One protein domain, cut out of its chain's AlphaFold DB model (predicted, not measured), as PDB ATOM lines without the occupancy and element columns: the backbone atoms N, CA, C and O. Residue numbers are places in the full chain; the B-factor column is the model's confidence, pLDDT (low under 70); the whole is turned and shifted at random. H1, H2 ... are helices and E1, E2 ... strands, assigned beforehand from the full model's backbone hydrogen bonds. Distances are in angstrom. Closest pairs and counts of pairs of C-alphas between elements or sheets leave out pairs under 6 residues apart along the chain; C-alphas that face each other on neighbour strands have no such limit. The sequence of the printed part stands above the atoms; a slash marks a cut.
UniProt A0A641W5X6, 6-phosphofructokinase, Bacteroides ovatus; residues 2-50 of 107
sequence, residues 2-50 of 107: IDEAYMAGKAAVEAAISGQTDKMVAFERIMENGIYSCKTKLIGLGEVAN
ATOM      1  N   ILE A   2     -41.328 -31.503  -7.997       88.94
ATOM      2  CA  ILE A   2     -41.030 -32.195  -9.269       88.94
ATOM      3  C   ILE A   2     -41.732 -31.522 -10.450       88.94
ATOM      4  O   ILE A   2     -41.094 -31.230 -11.464       88.94
ATOM      5  N   ASP A   3     -43.027 -31.243 -10.303       90.50
ATOM      6  CA  ASP A   3     -43.810 -30.591 -11.352       90.50
ATOM      7  C   ASP A   3     -43.293 -29.176 -11.625       90.50
ATOM      8  O   ASP A   3     -43.129 -28.787 -12.778       90.50
ATOM      9  N   GLU A   4     -42.947 -28.426 -10.578       92.44
ATOM     10  CA  GLU A   4     -42.358 -27.086 -10.691       92.44
ATOM     11  C   GLU A   4     -41.008 -27.120 -11.417       92.44
ATOM     12  O   GLU A   4     -40.786 -26.333 -12.338       92.44
ATOM     13  N   ALA A   5     -40.136 -28.077 -11.087       93.31
ATOM     14  CA  ALA A   5     -38.860 -28.260 -11.775       93.31
ATOM     15  C   ALA A   5     -39.048 -28.569 -13.272       93.31
ATOM     16  O   ALA A   5     -38.347 -28.003 -14.117       93.31
ATOM     17  N   TYR A   6     -40.024 -29.415 -13.619       93.88
ATOM     18  CA  TYR A   6     -40.372 -29.690 -15.014       93.88
ATOM     19  C   TYR A   6     -40.941 -28.448 -15.719       93.88
ATOM     20  O   TYR A   6     -40.513 -28.119 -16.830       93.88
ATOM     21  N   MET A   7     -41.857 -27.722 -15.064       94.94
ATOM     22  CA  MET A   7     -42.431 -26.474 -15.576       94.94
ATOM     23  C   MET A   7     -41.347 -25.441 -15.892       94.94
ATOM     24  O   MET A   7     -41.408 -24.807 -16.945       94.94
ATOM     25  N   ALA A   8     -40.336 -25.296 -15.030       96.69
ATOM     26  CA  ALA A   8     -39.238 -24.364 -15.268       96.69
ATOM     27  C   ALA A   8     -38.407 -24.737 -16.501       96.69
ATOM     28  O   ALA A   8     -38.135 -23.875 -17.337       96.69
ATOM     29  N   GLY A   9     -38.049 -26.017 -16.652       96.31
ATOM     30  CA  GLY A   9     -37.315 -26.496 -17.825       96.31
ATOM     31  C   GLY A   9     -38.096 -26.292 -19.125       96.31
ATOM     32  O   GLY A   9     -37.546 -25.792 -20.106       96.31
ATOM     33  N   LYS A  10     -39.396 -26.608 -19.114       97.19
ATOM     34  CA  LYS A  10     -40.295 -26.376 -20.251       97.19
ATOM     35  C   LYS A  10     -40.361 -24.890 -20.621       97.19
ATOM     36  O   LYS A  10     -40.102 -24.543 -21.772       97.19
ATOM     37  N   ALA A  11     -40.637 -24.023 -19.646       96.75
ATOM     38  CA  ALA A  11     -40.743 -22.584 -19.865       96.75
ATOM     39  C   ALA A  11     -39.426 -21.972 -20.374       96.75
ATOM     40  O   ALA A  11     -39.452 -21.071 -21.209       96.75
ATOM     41  N   ALA A  12     -38.275 -22.478 -19.919       96.69
ATOM     42  CA  ALA A  12     -36.969 -22.022 -20.392       96.69
ATOM     43  C   ALA A  12     -36.771 -22.312 -21.888       96.69
ATOM     44  O   ALA A  12     -36.325 -21.441 -22.632       96.69
ATOM     45  N   VAL A  13     -37.137 -23.517 -22.340       97.00
ATOM     46  CA  VAL A  13     -37.037 -23.903 -23.756       97.00
ATOM     47  C   VAL A  13     -38.011 -23.095 -24.613       97.00
ATOM     48  O   VAL A  13     -37.614 -22.571 -25.651       97.00
ATOM     49  N   GLU A  14     -39.261 -22.941 -24.172       97.38
ATOM     50  CA  GLU A  14     -40.266 -22.133 -24.877       97.38
ATOM     51  C   GLU A  14     -39.824 -20.666 -25.014       97.38
ATOM     52  O   GLU A  14     -39.932 -20.080 -26.095       97.38
ATOM     53  N   ALA A  15     -39.260 -20.086 -23.949       96.06
ATOM     54  CA  ALA A  15     -38.723 -18.729 -23.966       96.06
ATOM     55  C   ALA A  15     -37.533 -18.593 -24.931       96.06
ATOM     56  O   ALA A  15     -37.505 -17.652 -25.728       96.06
ATOM     57  N   ALA A  16     -36.596 -19.547 -24.911       95.94
ATOM     58  CA  ALA A  16     -35.434 -19.544 -25.798       95.94
ATOM     59  C   ALA A  16     -35.837 -19.648 -27.280       95.94
ATOM     60  O   ALA A  16     -35.335 -18.895 -28.112       95.94
ATOM     61  N   ILE A  17     -36.795 -20.525 -27.608       97.19
ATOM     62  CA  ILE A  17     -37.345 -20.651 -28.970       97.19
ATOM     63  C   ILE A  17     -38.049 -19.356 -29.401       97.19
ATOM     64  O   ILE A  17     -37.962 -18.963 -30.562       97.19
ATOM     65  N   SER A  18     -38.697 -18.658 -28.467       96.69
ATOM     66  CA  SER A  18     -39.353 -17.364 -28.712       96.69
ATOM     67  C   SER A  18     -38.373 -16.182 -28.814       96.69
ATOM     68  O   SER A  18     -38.805 -15.029 -28.844       96.69
ATOM     69  N   GLY A  19     -37.060 -16.439 -28.837       95.81
ATOM     70  CA  GLY A  19     -36.020 -15.418 -28.984       95.81
ATOM     71  C   GLY A  19     -35.710 -14.633 -27.708       95.81
ATOM     72  O   GLY A  19     -35.039 -13.605 -27.780       95.81
ATOM     73  N   GLN A  20     -36.185 -15.079 -26.542       95.81
ATOM     74  CA  GLN A  20     -35.829 -14.455 -25.267       95.81
ATOM     75  C   GLN A  20     -34.395 -14.844 -24.879       95.81
ATOM     76  O   GLN A  20     -34.042 -16.023 -24.873       95.81
ATOM     77  N   THR A  21     -33.589 -13.850 -24.510       94.94
ATOM     78  CA  THR A  21     -32.204 -14.010 -24.039       94.94
ATOM     79  C   THR A  21     -31.996 -13.266 -22.722       94.94
ATOM     80  O   THR A  21     -32.789 -12.396 -22.363       94.94
ATOM     81  N   ASP A  22     -30.937 -13.621 -21.992       94.75
ATOM     82  CA  ASP A  22     -30.523 -12.976 -20.739       94.75
ATOM     83  C   ASP A  22     -31.607 -12.973 -19.648       94.75
ATOM     84  O   ASP A  22     -31.703 -12.054 -18.824       94.75
ATOM     85  N   LYS A  23     -32.440 -14.022 -19.641       95.69
ATOM     86  CA  LYS A  23     -33.513 -14.241 -18.665       95.69
ATOM     87  C   LYS A  23     -33.303 -15.525 -17.867       95.69
ATOM     88  O   LYS A  23     -32.812 -16.525 -18.383       95.69
ATOM     89  N   MET A  24     -33.765 -15.505 -16.624       95.88
ATOM     90  CA  MET A  24     -33.945 -16.675 -15.771       95.88
ATOM     91  C   MET A  24     -35.438 -16.979 -15.631       95.88
ATOM     92  O   MET A  24     -36.250 -16.063 -15.488       95.88
ATOM     93  N   VAL A  25     -35.799 -18.265 -15.637       96.88
ATOM     94  CA  VAL A  25     -37.138 -18.695 -15.226       96.88
ATOM     95  C   VAL A  25     -37.210 -18.674 -13.704       96.88
ATOM     96  O   VAL A  25     -36.428 -19.337 -13.027       96.88
ATOM     97  N   ALA A  26     -38.159 -17.915 -13.175       95.38
ATOM     98  CA  ALA A  26     -38.457 -17.820 -11.759       95.38
ATOM     99  C   ALA A  26     -39.868 -18.331 -11.466       95.38
ATOM    100  O   ALA A  26     -40.728 -18.397 -12.346       95.38
ATOM    101  N   PHE A  27     -40.097 -18.657 -10.201       95.31
ATOM    102  CA  PHE A  27     -41.385 -19.095  -9.691       95.31
ATOM    103  C   PHE A  27     -42.107 -17.943  -9.004       95.31
ATOM    104  O   PHE A  27     -41.541 -17.241  -8.165       95.31
ATOM    105  N   GLU A  28     -43.373 -17.762  -9.355       93.56
ATOM    106  CA  GLU A  28     -44.277 -16.831  -8.704       93.56
ATOM    107  C   GLU A  28     -45.330 -17.612  -7.924       93.56
ATOM    108  O   GLU A  28     -46.159 -18.322  -8.501       93.56
ATOM    109  N   ARG A  29     -45.267 -17.484  -6.595       92.06
ATOM    110  CA  ARG A  29     -46.248 -18.062  -5.678       92.06
ATOM    111  C   ARG A  29     -47.573 -17.331  -5.832       92.06
ATOM    112  O   ARG A  29     -47.625 -16.111  -5.692       92.06
ATOM    113  N   ILE A  30     -48.639 -18.097  -6.011       91.94
ATOM    114  CA  ILE A  30     -50.010 -17.609  -6.076       91.94
ATOM    115  C   ILE A  30     -50.824 -18.351  -5.021       91.94
ATOM    116  O   ILE A  30     -50.792 -19.577  -4.934       91.94
ATOM    117  N   MET A  31     -51.536 -17.587  -4.198       87.44
ATOM    118  CA  MET A  31     -52.453 -18.112  -3.192       87.44
ATOM    119  C   MET A  31     -53.866 -17.695  -3.586       87.44
ATOM    120  O   MET A  31     -54.226 -16.529  -3.445       87.44
ATOM    121  N   GLU A  32     -54.662 -18.640  -4.080       86.44
ATOM    122  CA  GLU A  32     -56.060 -18.408  -4.459       86.44
ATOM    123  C   GLU A  32     -56.958 -19.276  -3.578       86.44
ATOM    124  O   GLU A  32     -56.801 -20.494  -3.529       86.44
ATOM    125  N   ASN A  33     -57.880 -18.653  -2.837       84.94
ATOM    126  CA  ASN A  33     -58.813 -19.342  -1.930       84.94
ATOM    127  C   ASN A  33     -58.135 -20.297  -0.923       84.94
ATOM    128  O   ASN A  33     -58.687 -21.337  -0.574       84.94
ATOM    129  N   GLY A  34     -56.922 -19.962  -0.469       81.94
ATOM    130  CA  GLY A  34     -56.137 -20.803   0.446       81.94
ATOM    131  C   GLY A  34     -55.400 -21.970  -0.223       81.94
ATOM    132  O   GLY A  34     -54.717 -22.723   0.465       81.94
ATOM    133  N   ILE A  35     -55.483 -22.103  -1.549       85.94
ATOM    134  CA  ILE A  35     -54.784 -23.127  -2.326       85.94
ATOM    135  C   ILE A  35     -53.492 -22.529  -2.884       85.94
ATOM    136  O   ILE A  35     -53.497 -21.481  -3.535       85.94
ATOM    137  N   TYR A  36     -52.375 -23.206  -2.618       89.62
ATOM    138  CA  TYR A  36     -51.082 -22.868  -3.201       89.62
ATOM    139  C   TYR A  36     -51.034 -23.291  -4.669       89.62
ATOM    140  O   TYR A  36     -51.331 -24.435  -5.011       89.62
ATOM    141  N   SER A  37     -50.599 -22.373  -5.525       89.62
ATOM    142  CA  SER A  37     -50.212 -22.656  -6.901       89.62
ATOM    143  C   SER A  37     -48.960 -21.863  -7.265       89.62
ATOM    144  O   SER A  37     -48.600 -20.880  -6.609       89.62
ATOM    145  N   CYS A  38     -48.284 -22.297  -8.320       92.00
ATOM    146  CA  CYS A  38     -47.082 -21.649  -8.809       92.00
ATOM    147  C   CYS A  38     -47.192 -21.404 -10.312       92.00
ATOM    148  O   CYS A  38     -47.608 -22.288 -11.062       92.00
ATOM    149  N   LYS A  39     -46.783 -20.214 -10.759       93.94
ATOM    150  CA  LYS A  39     -46.596 -19.897 -12.181       93.94
ATOM    151  C   LYS A  39     -45.130 -19.603 -12.462       93.94
ATOM    152  O   LYS A  39     -44.388 -19.182 -11.576       93.94
ATOM    153  N   THR A  40     -44.702 -19.848 -13.695       95.88
ATOM    154  CA  THR A  40     -43.373 -19.452 -14.161       95.88
ATOM    155  C   THR A  40     -43.405 -18.010 -14.657       95.88
ATOM    156  O   THR A  40     -44.387 -17.561 -15.249       95.88
ATOM    157  N   LYS A  41     -42.314 -17.279 -14.436       95.81
ATOM    158  CA  LYS A  41     -42.086 -15.957 -15.023       95.81
ATOM    159  C   LYS A  41     -40.641 -15.788 -15.464       95.81
ATOM    160  O   LYS A  41     -39.758 -16.478 -14.963       95.81
ATOM    161  N   LEU A  42     -40.401 -14.862 -16.383       96.25
ATOM    162  CA  LEU A  42     -39.055 -14.509 -16.831       96.25
ATOM    163  C   LEU A  42     -38.571 -13.268 -16.084       96.25
ATOM    164  O   LEU A  42     -39.267 -12.255 -16.058       96.25
ATOM    165  N   ILE A  43     -37.375 -13.341 -15.506       95.25
ATOM    166  CA  ILE A  43     -36.708 -12.216 -14.836       95.25
ATOM    167  C   ILE A  43     -35.370 -11.963 -15.531       95.25
ATOM    168  O   ILE A  43     -34.717 -12.914 -15.965       95.25
ATOM    169  N   GLY A  44     -34.961 -10.701 -15.685       95.38
ATOM    170  CA  GLY A  44     -33.648 -10.370 -16.232       95.38
ATOM    171  C   GLY A  44     -32.512 -10.889 -15.354       95.38
ATOM    172  O   GLY A  44     -32.554 -10.741 -14.135       95.38
ATOM    173  N   LEU A  45     -31.461 -11.446 -15.964       92.88
ATOM    174  CA  LEU A  45     -30.290 -11.924 -15.218       92.88
ATOM    175  C   LEU A  45     -29.636 -10.817 -14.378       92.88
ATOM    176  O   LEU A  45     -29.192 -11.080 -13.266       92.88
ATOM    177  N   GLY A  46     -29.633  -9.573 -14.867       92.12
ATOM    178  CA  GLY A  46     -29.108  -8.426 -14.118       92.12
ATOM    179  C   GLY A  46     -29.906  -8.069 -12.857       92.12
ATOM    180  O   GLY A  46     -29.345  -7.472 -11.948       92.12
ATOM    181  N   GLU A  47     -31.185  -8.449 -12.779       89.25
ATOM    182  CA  GLU A  47     -32.042  -8.185 -11.612       89.25
ATOM    183  C   GLU A  47     -31.848  -9.229 -10.504       89.25
ATOM    184  O   GLU A  47     -32.097  -8.951  -9.336       89.25
ATOM    185  N   VAL A  48     -31.423 -10.440 -10.874       89.38
ATOM    186  CA  VAL A  48     -31.210 -11.559  -9.940       89.38
ATOM    187  C   VAL A  48     -29.743 -11.746  -9.568       89.38
ATOM    188  O   VAL A  48     -29.438 -12.368  -8.551       89.38
ATOM    189  N   ALA A  49     -28.820 -11.214 -10.371       89.06
ATOM    190  CA  ALA A  49     -27.399 -11.273 -10.081       89.06
ATOM    191  C   ALA A  49     -27.104 -10.596  -8.732       89.06
ATOM    192  O   ALA A  49     -27.418  -9.427  -8.528       89.06
ATOM    193  N   ASN A  50     -26.455 -11.334  -7.829       88.25
ATOM    194  CA  ASN A  50     -26.057 -10.879  -6.490       88.25
ATOM    195  C   ASN A  50     -27.212 -10.520  -5.537       88.25
ATOM    196  O   ASN A  50     -26.980  -9.854  -4.530       88.25
TER     197      ASN A  50
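Overview. This is residues 2 to 50 of the 107 residues of the protein "6-phosphofructokinase" of Bacteroides ovatus (UniProt A0A641W5X6). A long antiparallel hairpin of two strands, E1 and E2, makes a narrow ribbon, with the helix H1 packed over one face of it and the tip of the hairpin, residues 31 to 36, sticking out free. At the end of the ribbon away from that tip, the short helix H2 follows directly on E2. The printed part has 49 residues, with two named helices and two named strands in the order H1, E1, E2, H2; the sheet's order is E1 - E2, antiparallel, and the class is mixed, helices and strands. The whole is loose, with a radius of gyration of the C-alphas of 12.2 A, and the C-alphas span 35 by 24 by 17 A along their three main axes.

Arrangement. The printed part opens with H1, residues 2 to 17. Its closest C-alphas to E1, residues 23 to 32, are those of Ala 8 and Val 25, 6.0 A apart, one of 6 pairs within 8 A. To E2, residues 35 to 44, H1 comes closest with the C-alphas of Ala 8 and Thr 40, 6.5 A apart, one of 4 such pairs. E1 and E2 form a hairpin of antiparallel neighbour strands, with 156 degrees between their N-to-C directions. Within hydrogen-bond range across this pair are, for instance, N 24 and O 43 at 2.8 A and N 35 and O 32 at 2.9 A. Among the C-alphas that face each other are 23 and 44, 4.6 A apart, and 32 and 35, 5.3 A apart. H2, residues 45 to 48, comes closest to E1 with the C-alphas of Lys 23 and Leu 45, 5.3 A apart. H1 and H2 are apart. In H1 every O i to N i+4 pair is within hydrogen-bond range; H2, with four residues, is too short for such a pair, and its one O i to N i+3 pair is within range.

Along the chain. H1 begins at C-alpha 2, at (-41.030, -32.195, -9.269), and is 23.1 A long from first to last C-alpha. E1 is 27.0 A long and ends at C-alpha 32, at (-56.060, -18.408, -4.459). E2 is 28.3 A long. H2 measures 5.4 A and ends at C-alpha 48, at (-31.210, -11.559, -9.940).

Size, cuts and confidence. The two C-alphas farthest apart are those of Gly 19 and Gly 34, at 36.1 A. The printed part, residues 2 to 50, has no cut. The links H1 to E1, E1 to E2 and E2 to H2 are tight, with 5, 2 and 0 residues between the elements. The mean pLDDT of the printed part is 93.2, and no printed residue is under 70.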